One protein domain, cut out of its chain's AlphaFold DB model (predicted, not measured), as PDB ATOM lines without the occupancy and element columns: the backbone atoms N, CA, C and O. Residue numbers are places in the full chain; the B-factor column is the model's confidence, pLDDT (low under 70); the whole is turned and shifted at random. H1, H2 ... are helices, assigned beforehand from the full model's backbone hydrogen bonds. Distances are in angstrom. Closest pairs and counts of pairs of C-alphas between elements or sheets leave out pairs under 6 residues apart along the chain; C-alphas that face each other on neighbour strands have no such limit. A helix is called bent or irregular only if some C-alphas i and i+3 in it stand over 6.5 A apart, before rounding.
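This is residues 15 to 23 and 30 to 83 of the 94 residues of an uncharacterized protein of Acidobacteria bacterium (UniProt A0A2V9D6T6). The core is a pair of helices, H2 and H3, set at a steep angle: H2 begins beside the second half of the longer H3 and splays away from it, both running the same way. From the far end of H2 a long unnamed stretch, residues 45 to 61, folds back to the beginning of H3, and residues 58 to 63 stick out; the short H1 lies away from both helices. The printed part has 63 residues with three named helices, in the order H1, H2, H3, and no named strand; its class is all helix. It is only just compact, close to loose, with a radius of gyration of the C-alphas of 12.7 A, and it spans 35 by 29 by 18 A.

Begin with H1, residues 15 to 20, which touches no helix. Go on past the cut to H2, residues 31 to 44, and you find it apart from H1. Next look at H3, residues 62 to 81, which is apart from H1 too. H2 and H3 touch, with 10 pairs of C-alphas within 8 A; the closest are those of Pro 31 and Val 76, 5.7 A apart. H3 touches H2 with residues 71 to 80 alone. The lines of H2 and H3 stand at a steep tilt of 55 degrees, and the two run the same way. Near residue 72 H3 has a kink of 30 degrees. In H1 and H2 every O i to N i+4 pair is within hydrogen-bond range; in H3 it is 14 of 16.

Find C-alpha 15 at (25.523, -13.555, -33.092); from there H1 runs 8.7 A to C-alpha 20. H2 starts at C-alpha 31, at (10.065, -12.676, -17.998), and runs 20.0 A to C-alpha 44. H3, the longest helix with 20 residues, runs 27.2 A from C-alpha 62 to C-alpha 81, at (10.024, -3.224, -7.680). H3 is irregular, but only just: C-alphas 74 and 77 are 6.9 A apart.

The two C-alphas farthest apart are those of Gly 46 and Pro 61, at 35.4 A. Residues 24 to 29 are cut out and not printed; from C-alpha 23 to C-alpha 30 the gap is 14.6 A, and the link from H1 to H2 runs across this cut. The link from H2 to H3, 17 residues, is long. Residues 58 to 63, of which 62 and 63 belong to H3, stand free. The mean pLDDT of the printed part of this model is 92.6, and residue 58 is under 70.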
ATOM      1  N   SER A  15      25.250 -14.817 -33.788       90.81
ATOM      2  CA  SER A  15      25.523 -13.555 -33.092       90.81
ATOM      3  C   SER A  15      24.289 -13.075 -32.328       90.81
ATOM      4  O   SER A  15      24.382 -12.724 -31.153       90.81
ATOM      5  N   PHE A  16      23.107 -13.157 -32.945       90.88
ATOM      6  CA  PHE A  16      21.848 -12.871 -32.261       90.88
ATOM      7  C   PHE A  16      21.617 -13.801 -31.060       90.88
ATOM      8  O   PHE A  16      21.273 -13.321 -29.981       90.88
ATOM      9  N   ASP A  17      21.838 -15.109 -31.223       93.38
ATOM     10  CA  ASP A  17      21.674 -16.097 -30.152       93.38
ATOM     11  C   ASP A  17      22.659 -15.860 -28.994       93.38
ATOM     12  O   ASP A  17      22.270 -15.938 -27.828       93.38
ATOM     13  N   ALA A  18      23.896 -15.452 -29.294       93.00
ATOM     14  CA  ALA A  18      24.858 -15.022 -28.283       93.00
ATOM     15  C   ALA A  18      24.382 -13.761 -27.538       93.00
ATOM     16  O   ALA A  18      24.431 -13.706 -26.308       93.00
ATOM     17  N   GLN A  19      23.854 -12.770 -28.264       92.44
ATOM     18  CA  GLN A  19      23.374 -11.508 -27.693       92.44
ATOM     19  C   GLN A  19      22.100 -11.655 -26.850       92.44
ATOM     20  O   GLN A  19      21.917 -10.916 -25.884       92.44
ATOM     21  N   ARG A  20      21.219 -12.610 -27.167       93.75
ATOM     22  CA  ARG A  20      20.066 -12.950 -26.312       93.75
ATOM     23  C   ARG A  20      20.405 -13.945 -25.199       93.75
ATOM     24  O   ARG A  20      19.538 -14.225 -24.376       93.75
ATOM     25  N   GLY A  21      21.624 -14.481 -25.155       92.94
ATOM     26  CA  GLY A  21      22.079 -15.382 -24.096       92.94
ATOM     27  C   GLY A  21      22.199 -14.688 -22.734       92.94
ATOM     28  O   GLY A  21      22.041 -13.470 -22.624       92.94
ATOM     29  N   ARG A  22      22.505 -15.461 -21.684       92.44
ATOM     30  CA  ARG A  22      22.583 -14.995 -20.281       92.44
ATOM     31  C   ARG A  22      23.434 -13.730 -20.090       92.44
ATOM     32  O   ARG A  22      23.038 -12.858 -19.327       92.44
ATOM     33  N   TYR A  23      24.566 -13.634 -20.787       92.44
ATOM     34  CA  TYR A  23      25.528 -12.527 -20.674       92.44
ATOM     35  C   TYR A  23      25.470 -11.525 -21.834       92.44
ATOM     36  O   TYR A  23      26.287 -10.611 -21.893       92.44
ATOM     37  N   SER A  30      12.329 -15.296 -21.510       96.31
ATOM     38  CA  SER A  30      11.206 -15.326 -20.570       96.31
ATOM     39  C   SER A  30      11.219 -14.087 -19.653       96.31
ATOM     40  O   SER A  30      12.247 -13.410 -19.548       96.31
ATOM     41  N   PRO A  31      10.103 -13.764 -18.977       96.81
ATOM     42  CA  PRO A  31      10.065 -12.676 -17.998       96.81
ATOM     43  C   PRO A  31      11.140 -12.810 -16.912       96.81
ATOM     44  O   PRO A  31      11.853 -11.841 -16.660       96.81
ATOM     45  N   ASP A  32      11.335 -14.012 -16.365       96.69
ATOM     46  CA  ASP A  32      12.357 -14.286 -15.346       96.69
ATOM     47  C   ASP A  32      13.777 -14.067 -15.886       96.69
ATOM     48  O   ASP A  32      14.591 -13.391 -15.259       96.69
ATOM     49  N   GLU A  33      14.069 -14.544 -17.104       96.69
ATOM     50  CA  GLU A  33      15.371 -14.315 -17.745       96.69
ATOM     51  C   GLU A  33      15.648 -12.820 -17.961       96.69
ATOM     52  O   GLU A  33      16.791 -12.367 -17.857       96.69
ATOM     53  N   VAL A  34      14.613 -12.042 -18.290       96.75
ATOM     54  CA  VAL A  34      14.726 -10.589 -18.465       96.75
ATOM     55  C   VAL A  34      14.964  -9.901 -17.121       96.75
ATOM     56  O   VAL A  34      15.840  -9.037 -17.052       96.75
ATOM     57  N   VAL A  35      14.259 -10.299 -16.059       96.75
ATOM     58  CA  VAL A  35      14.465  -9.784 -14.693       96.75
ATOM     59  C   VAL A  35      15.905 -10.026 -14.239       96.75
ATOM     60  O   VAL A  35      16.607  -9.068 -13.910       96.75
ATOM     61  N   ASP A  36      16.391 -11.266 -14.339       96.06
ATOM     62  CA  ASP A  36      17.766 -11.635 -13.982       96.06
ATOM     63  C   ASP A  36      18.805 -10.817 -14.754       96.06
ATOM     64  O   ASP A  36      19.866 -10.454 -14.235       96.06
ATOM     65  N   LYS A  37      18.523 -10.516 -16.028       96.44
ATOM     66  CA  LYS A  37      19.391  -9.649 -16.828       96.44
ATOM     67  C   LYS A  37      19.395  -8.212 -16.358       96.44
ATOM     68  O   LYS A  37      20.475  -7.630 -16.268       96.44
ATOM     69  N   ILE A  38      18.233  -7.651 -16.058       95.62
ATOM     70  CA  ILE A  38      18.125  -6.266 -15.607       95.62
ATOM     71  C   ILE A  38      18.852  -6.084 -14.275       95.62
ATOM     72  O   ILE A  38      19.625  -5.139 -14.153       95.62
ATOM     73  N   ILE A  39      18.685  -7.009 -13.325       94.81
ATOM     74  CA  ILE A  39      19.374  -6.969 -12.024       94.81
ATOM     75  C   ILE A  39      20.886  -6.954 -12.225       94.81
ATOM     76  O   ILE A  39      21.559  -6.037 -11.767       94.81
ATOM     77  N   ARG A  40      21.416  -7.909 -12.992       94.25
ATOM     78  CA  ARG A  40      22.857  -8.002 -13.250       94.25
ATOM     79  C   ARG A  40      23.414  -6.750 -13.924       94.25
ATOM     80  O   ARG A  40      24.512  -6.311 -13.604       94.25
ATOM     81  N   HIS A  41      22.692  -6.193 -14.898       93.31
ATOM     82  CA  HIS A  41      23.114  -4.954 -15.552       93.31
ATOM     83  C   HIS A  41      23.048  -3.765 -14.595       93.31
ATOM     84  O   HIS A  41      23.942  -2.928 -14.628       93.31
ATOM     85  N   SER A  42      22.038  -3.720 -13.726       93.19
ATOM     86  CA  SER A  42      21.930  -2.718 -12.666       93.19
ATOM     87  C   SER A  42      23.136  -2.793 -11.730       93.19
ATOM     88  O   SER A  42      23.824  -1.794 -11.555       93.19
ATOM     89  N   GLU A  43      23.470  -3.981 -11.223       91.88
ATOM     90  CA  GLU A  43      24.632  -4.207 -10.352       91.88
ATOM     91  C   GLU A  43      25.951  -3.810 -11.025       91.88
ATOM     92  O   GLU A  43      26.752  -3.083 -10.443       91.88
ATOM     93  N   ALA A  44      26.158  -4.230 -12.277       91.44
ATOM     94  CA  ALA A  44      27.377  -3.925 -13.025       91.44
ATOM     95  C   ALA A  44      27.548  -2.427 -13.334       91.44
ATOM     96  O   ALA A  44      28.672  -1.971 -13.531       91.44
ATOM     97  N   LEU A  45      26.449  -1.670 -13.395       90.44
ATOM     98  CA  LEU A  45      26.446  -0.235 -13.690       90.44
ATOM     99  C   LEU A  45      26.325   0.645 -12.436       90.44
ATOM    100  O   LEU A  45      26.279   1.865 -12.563       90.44
ATOM    101  N   GLY A  46      26.286   0.053 -11.237       89.50
ATOM    102  CA  GLY A  46      26.136   0.799  -9.982       89.50
ATOM    103  C   GLY A  46      24.711   1.291  -9.700       89.50
ATOM    104  O   GLY A  46      24.524   2.170  -8.868       89.50
ATOM    105  N   GLY A  47      23.713   0.717 -10.372       90.56
ATOM    106  CA  GLY A  47      22.293   1.011 -10.201       90.56
ATOM    107  C   GLY A  47      21.664   1.639 -11.444       90.56
ATOM    108  O   GLY A  47      22.099   2.681 -11.930       90.56
ATOM    109  N   ILE A  48      20.587   1.028 -11.945       90.69
ATOM    110  CA  ILE A  48      19.738   1.603 -12.995       90.69
ATOM    111  C   ILE A  48      18.436   2.109 -12.370       90.69
ATOM    112  O   ILE A  48      17.673   1.342 -11.791       90.69
ATOM    113  N   SER A  49      18.137   3.394 -12.562       90.06
ATOM    114  CA  SER A  49      16.886   4.014 -12.101       90.06
ATOM    115  C   SER A  49      15.745   3.942 -13.119       90.06
ATOM    116  O   SER A  49      14.582   4.144 -12.771       90.06
ATOM    117  N   ARG A  50      16.059   3.689 -14.398       91.81
ATOM    118  CA  ARG A  50      15.083   3.659 -15.492       91.81
ATOM    119  C   ARG A  50      15.550   2.773 -16.634       91.81
ATOM    120  O   ARG A  50      16.682   2.888 -17.094       91.81
ATOM    121  N   LEU A  51      14.624   1.977 -17.155       92.50
ATOM    122  CA  LEU A  51      14.821   1.169 -18.348       92.50
ATOM    123  C   LEU A  51      13.794   1.546 -19.420       92.50
ATOM    124  O   LEU A  51      12.614   1.719 -19.121       92.50
ATOM    125  N   SER A  52      14.248   1.642 -20.668       93.44
ATOM    126  CA  SER A  52      13.402   1.899 -21.836       93.44
ATOM    127  C   SER A  52      13.579   0.770 -22.846       93.44
ATOM    128  O   SER A  52      14.704   0.452 -23.225       93.44
ATOM    129  N   PHE A  53      12.476   0.179 -23.304       91.62
ATOM    130  CA  PHE A  53      12.504  -0.916 -24.274       91.62
ATOM    131  C   PHE A  53      12.280  -0.397 -25.695       91.62
ATOM    132  O   PHE A  53      11.237   0.175 -26.006       91.62
ATOM    133  N   MET A  54      13.242  -0.646 -26.583       90.69
ATOM    134  CA  MET A  54      13.074  -0.422 -28.019       90.69
ATOM    135  C   MET A  54      12.566  -1.707 -28.678       90.69
ATOM    136  O   MET A  54      13.318  -2.660 -28.859       90.69
ATOM    137  N   MET A  55      11.273  -1.743 -29.010       89.31
ATOM    138  CA  MET A  55      10.588  -2.944 -29.523       89.31
ATOM    139  C   MET A  55      10.048  -2.788 -30.956       89.31
ATOM    140  O   MET A  55       9.316  -3.646 -31.445       89.31
ATOM    141  N   ASN A  56      10.411  -1.712 -31.654       80.75
ATOM    142  CA  ASN A  56       9.909  -1.353 -32.985       80.75
ATOM    143  C   ASN A  56      10.663  -2.045 -34.138       80.75
ATOM    144  O   ASN A  56      10.981  -1.423 -35.151       80.75
ATOM    145  N   VAL A  57      10.963  -3.339 -34.003       79.50
ATOM    146  CA  VAL A  57      11.645  -4.094 -35.063       79.50
ATOM    147  C   VAL A  57      10.721  -4.187 -36.283       79.50
ATOM    148  O   VAL A  57       9.601  -4.680 -36.161       79.50
ATOM    149  N   ALA A  58      11.200  -3.729 -37.446       67.31
ATOM    150  CA  ALA A  58      10.429  -3.390 -38.655       67.31
ATOM    151  C   ALA A  58       9.605  -4.530 -39.314       67.31
ATOM    152  O   ALA A  58       9.018  -4.334 -40.372       67.31
ATOM    153  N   SER A  59       9.526  -5.711 -38.698       79.38
ATOM    154  CA  SER A  59       8.747  -6.870 -39.159       79.38
ATOM    155  C   SER A  59       8.057  -7.650 -38.031       79.38
ATOM    156  O   SER A  59       7.548  -8.752 -38.256       79.38
ATOM    157  N   LEU A  60       8.035  -7.124 -36.800       84.69
ATOM    158  CA  LEU A  60       7.417  -7.815 -35.672       84.69
ATOM    159  C   LEU A  60       5.885  -7.643 -35.711       84.69
ATOM    160  O   LEU A  60       5.404  -6.511 -35.695       84.69
ATOM    161  N   PRO A  61       5.090  -8.733 -35.716       91.38
ATOM    162  CA  PRO A  61       3.636  -8.623 -35.647       91.38
ATOM    163  C   PRO A  61       3.190  -7.882 -34.383       91.38
ATOM    164  O   PRO A  61       3.658  -8.202 -33.287       91.38
ATOM    165  N   GLN A  62       2.232  -6.959 -34.513       91.88
ATOM    166  CA  GLN A  62       1.719  -6.140 -33.405       91.88
ATOM    167  C   GLN A  62       1.308  -6.978 -32.185       91.88
ATOM    168  O   GLN A  62       1.627  -6.625 -31.055       91.88
ATOM    169  N   VAL A  63       0.673  -8.136 -32.404       94.38
ATOM    170  CA  VAL A  63       0.273  -9.053 -31.322       94.38
ATOM    171  C   VAL A  63       1.452  -9.502 -30.452       94.38
ATOM    172  O   VAL A  63       1.291  -9.692 -29.251       94.38
ATOM    173  N   LYS A  64       2.654  -9.651 -31.022       92.69
ATOM    174  CA  LYS A  64       3.849 -10.019 -30.251       92.69
ATOM    175  C   LYS A  64       4.357  -8.847 -29.414       92.69
ATOM    176  O   LYS A  64       4.785  -9.073 -28.289       92.69
ATOM    177  N   VAL A  65       4.280  -7.623 -29.942       93.56
ATOM    178  CA  VAL A  65       4.617  -6.405 -29.190       93.56
ATOM    179  C   VAL A  65       3.676  -6.251 -27.999       93.56
ATOM    180  O   VAL A  65       4.152  -6.099 -26.882       93.56
ATOM    181  N   LEU A  66       2.363  -6.374 -28.219       95.00
ATOM    182  CA  LEU A  66       1.358  -6.271 -27.154       95.00
ATOM    183  C   LEU A  66       1.572  -7.326 -26.064       95.00
ATOM    184  O   LEU A  66       1.675  -6.974 -24.898       95.00
ATOM    185  N   ARG A  67       1.781  -8.596 -26.438       95.19
ATOM    186  CA  ARG A  67       2.090  -9.663 -25.468       95.19
ATOM    187  C   ARG A  67       3.342  -9.380 -24.641       95.19
ATOM    188  O   ARG A  67       3.398  -9.734 -23.468       95.19
ATOM    189  N   ALA A  68       4.364  -8.791 -25.253       95.50
ATOM    190  CA  ALA A  68       5.577  -8.429 -24.539       95.50
ATOM    191  C   ALA A  68       5.352  -7.221 -23.611       95.50
ATOM    192  O   ALA A  68       5.853  -7.242 -22.494       95.50
ATOM    193  N   ILE A  69       4.549  -6.228 -24.012       96.06
ATOM    194  CA  ILE A  69       4.112  -5.135 -23.125       96.06
ATOM    195  C   ILE A  69       3.343  -5.696 -21.921       96.06
ATOM    196  O   ILE A  69       3.657  -5.333 -20.788       96.06
ATOM    197  N   ASP A  70       2.411  -6.624 -22.148       97.31
ATOM    198  CA  ASP A  70       1.645  -7.273 -21.078       97.31
ATOM    199  C   ASP A  70       2.569  -8.021 -20.111       97.31
ATOM    200  O   ASP A  70       2.464  -7.862 -18.898       97.31
ATOM    201  N   ALA A  71       3.525  -8.796 -20.632       97.69
ATOM    202  CA  ALA A  71       4.505  -9.502 -19.807       97.69
ATOM    203  C   ALA A  71       5.394  -8.536 -19.002       97.69
ATOM    204  O   ALA A  71       5.687  -8.793 -17.831       97.69
ATOM    205  N   ILE A  72       5.794  -7.407 -19.598       97.06
ATOM    206  CA  ILE A  72       6.576  -6.377 -18.906       97.06
ATOM    207  C   ILE A  72       5.764  -5.776 -17.754       97.06
ATOM    208  O   ILE A  72       6.269  -5.692 -16.635       97.06
ATOM    209  N   GLY A  73       4.512  -5.388 -18.010       97.12
ATOM    210  CA  GLY A  73       3.652  -4.753 -17.011       97.12
ATOM    211  C   GLY A  73       3.175  -5.700 -15.908       97.12
ATOM    212  O   GLY A  73       3.073  -5.288 -14.756       97.12
ATOM    213  N   ALA A  74       2.910  -6.966 -16.240       98.00
ATOM    214  CA  ALA A  74       2.343  -7.934 -15.304       98.00
ATOM    215  C   ALA A  74       3.390  -8.726 -14.510       98.00
ATOM    216  O   ALA A  74       3.086  -9.174 -13.407       98.00
ATOM    217  N   GLN A  75       4.594  -8.934 -15.055       97.81
ATOM    218  CA  GLN A  75       5.592  -9.830 -14.450       97.81
ATOM    219  C   GLN A  75       6.921  -9.122 -14.185       97.81
ATOM    220  O   GLN A  75       7.391  -9.110 -13.051       97.81
ATOM    221  N   VAL A  76       7.504  -8.474 -15.199       97.38
ATOM    222  CA  VAL A  76       8.863  -7.911 -15.086       97.38
ATOM    223  C   VAL A  76       8.904  -6.705 -14.146       97.38
ATOM    224  O   VAL A  76       9.698  -6.684 -13.209       97.38
ATOM    225  N   ALA A  77       8.057  -5.698 -14.370       96.56
ATOM    226  CA  ALA A  77       8.068  -4.483 -13.556       96.56
ATOM    227  C   ALA A  77       7.718  -4.755 -12.077       96.56
ATOM    228  O   ALA A  77       8.460  -4.287 -11.211       96.56
ATOM    229  N   PRO A  78       6.675  -5.550 -11.746       96.62
ATOM    230  CA  PRO A  78       6.400  -5.915 -10.358       96.62
ATOM    231  C   PRO A  78       7.552  -6.664  -9.684       96.62
ATOM    232  O   PRO A  78       7.867  -6.355  -8.537       96.62
ATOM    233  N   ALA A  79       8.201  -7.605 -10.383       96.38
ATOM    234  CA  ALA A  79       9.336  -8.345  -9.836       96.38
ATOM    235  C   ALA A  79      10.509  -7.414  -9.493       96.38
ATOM    236  O   ALA A  79      11.069  -7.507  -8.405       96.38
ATOM    237  N   LEU A  80      10.837  -6.460 -10.372       94.69
ATOM    238  CA  LEU A  80      11.926  -5.505 -10.136       94.69
ATOM    239  C   LEU A  80      11.641  -4.535  -8.983       94.69
ATOM    240  O   LEU A  80      12.557  -4.195  -8.241       94.69
ATOM    241  N   HIS A  81      10.390  -4.113  -8.790       93.12
ATOM    242  CA  HIS A  81      10.024  -3.224  -7.680       93.12
ATOM    243  C   HIS A  81      10.123  -3.883  -6.298       93.12
ATOM    244  O   HIS A  81      10.172  -3.183  -5.288       93.12
ATOM    245  N   GLN A  82      10.147  -5.215  -6.229       91.38
ATOM    246  CA  GLN A  82      10.337  -5.942  -4.970       91.38
ATOM    247  C   GLN A  82      11.814  -6.022  -4.558       91.38
ATOM    248  O   GLN A  82      12.121  -6.385  -3.421       91.38
ATOM    249  N   ILE A  83      12.729  -5.666  -5.459       87.56
ATOM    250  CA  ILE A  83      14.169  -5.751  -5.237       87.56
ATOM    251  C   ILE A  83      14.656  -4.451  -4.612       87.56
ATOM    252  O   ILE A  83      14.447  -3.359  -5.136       87.56
TER     253      ILE A  83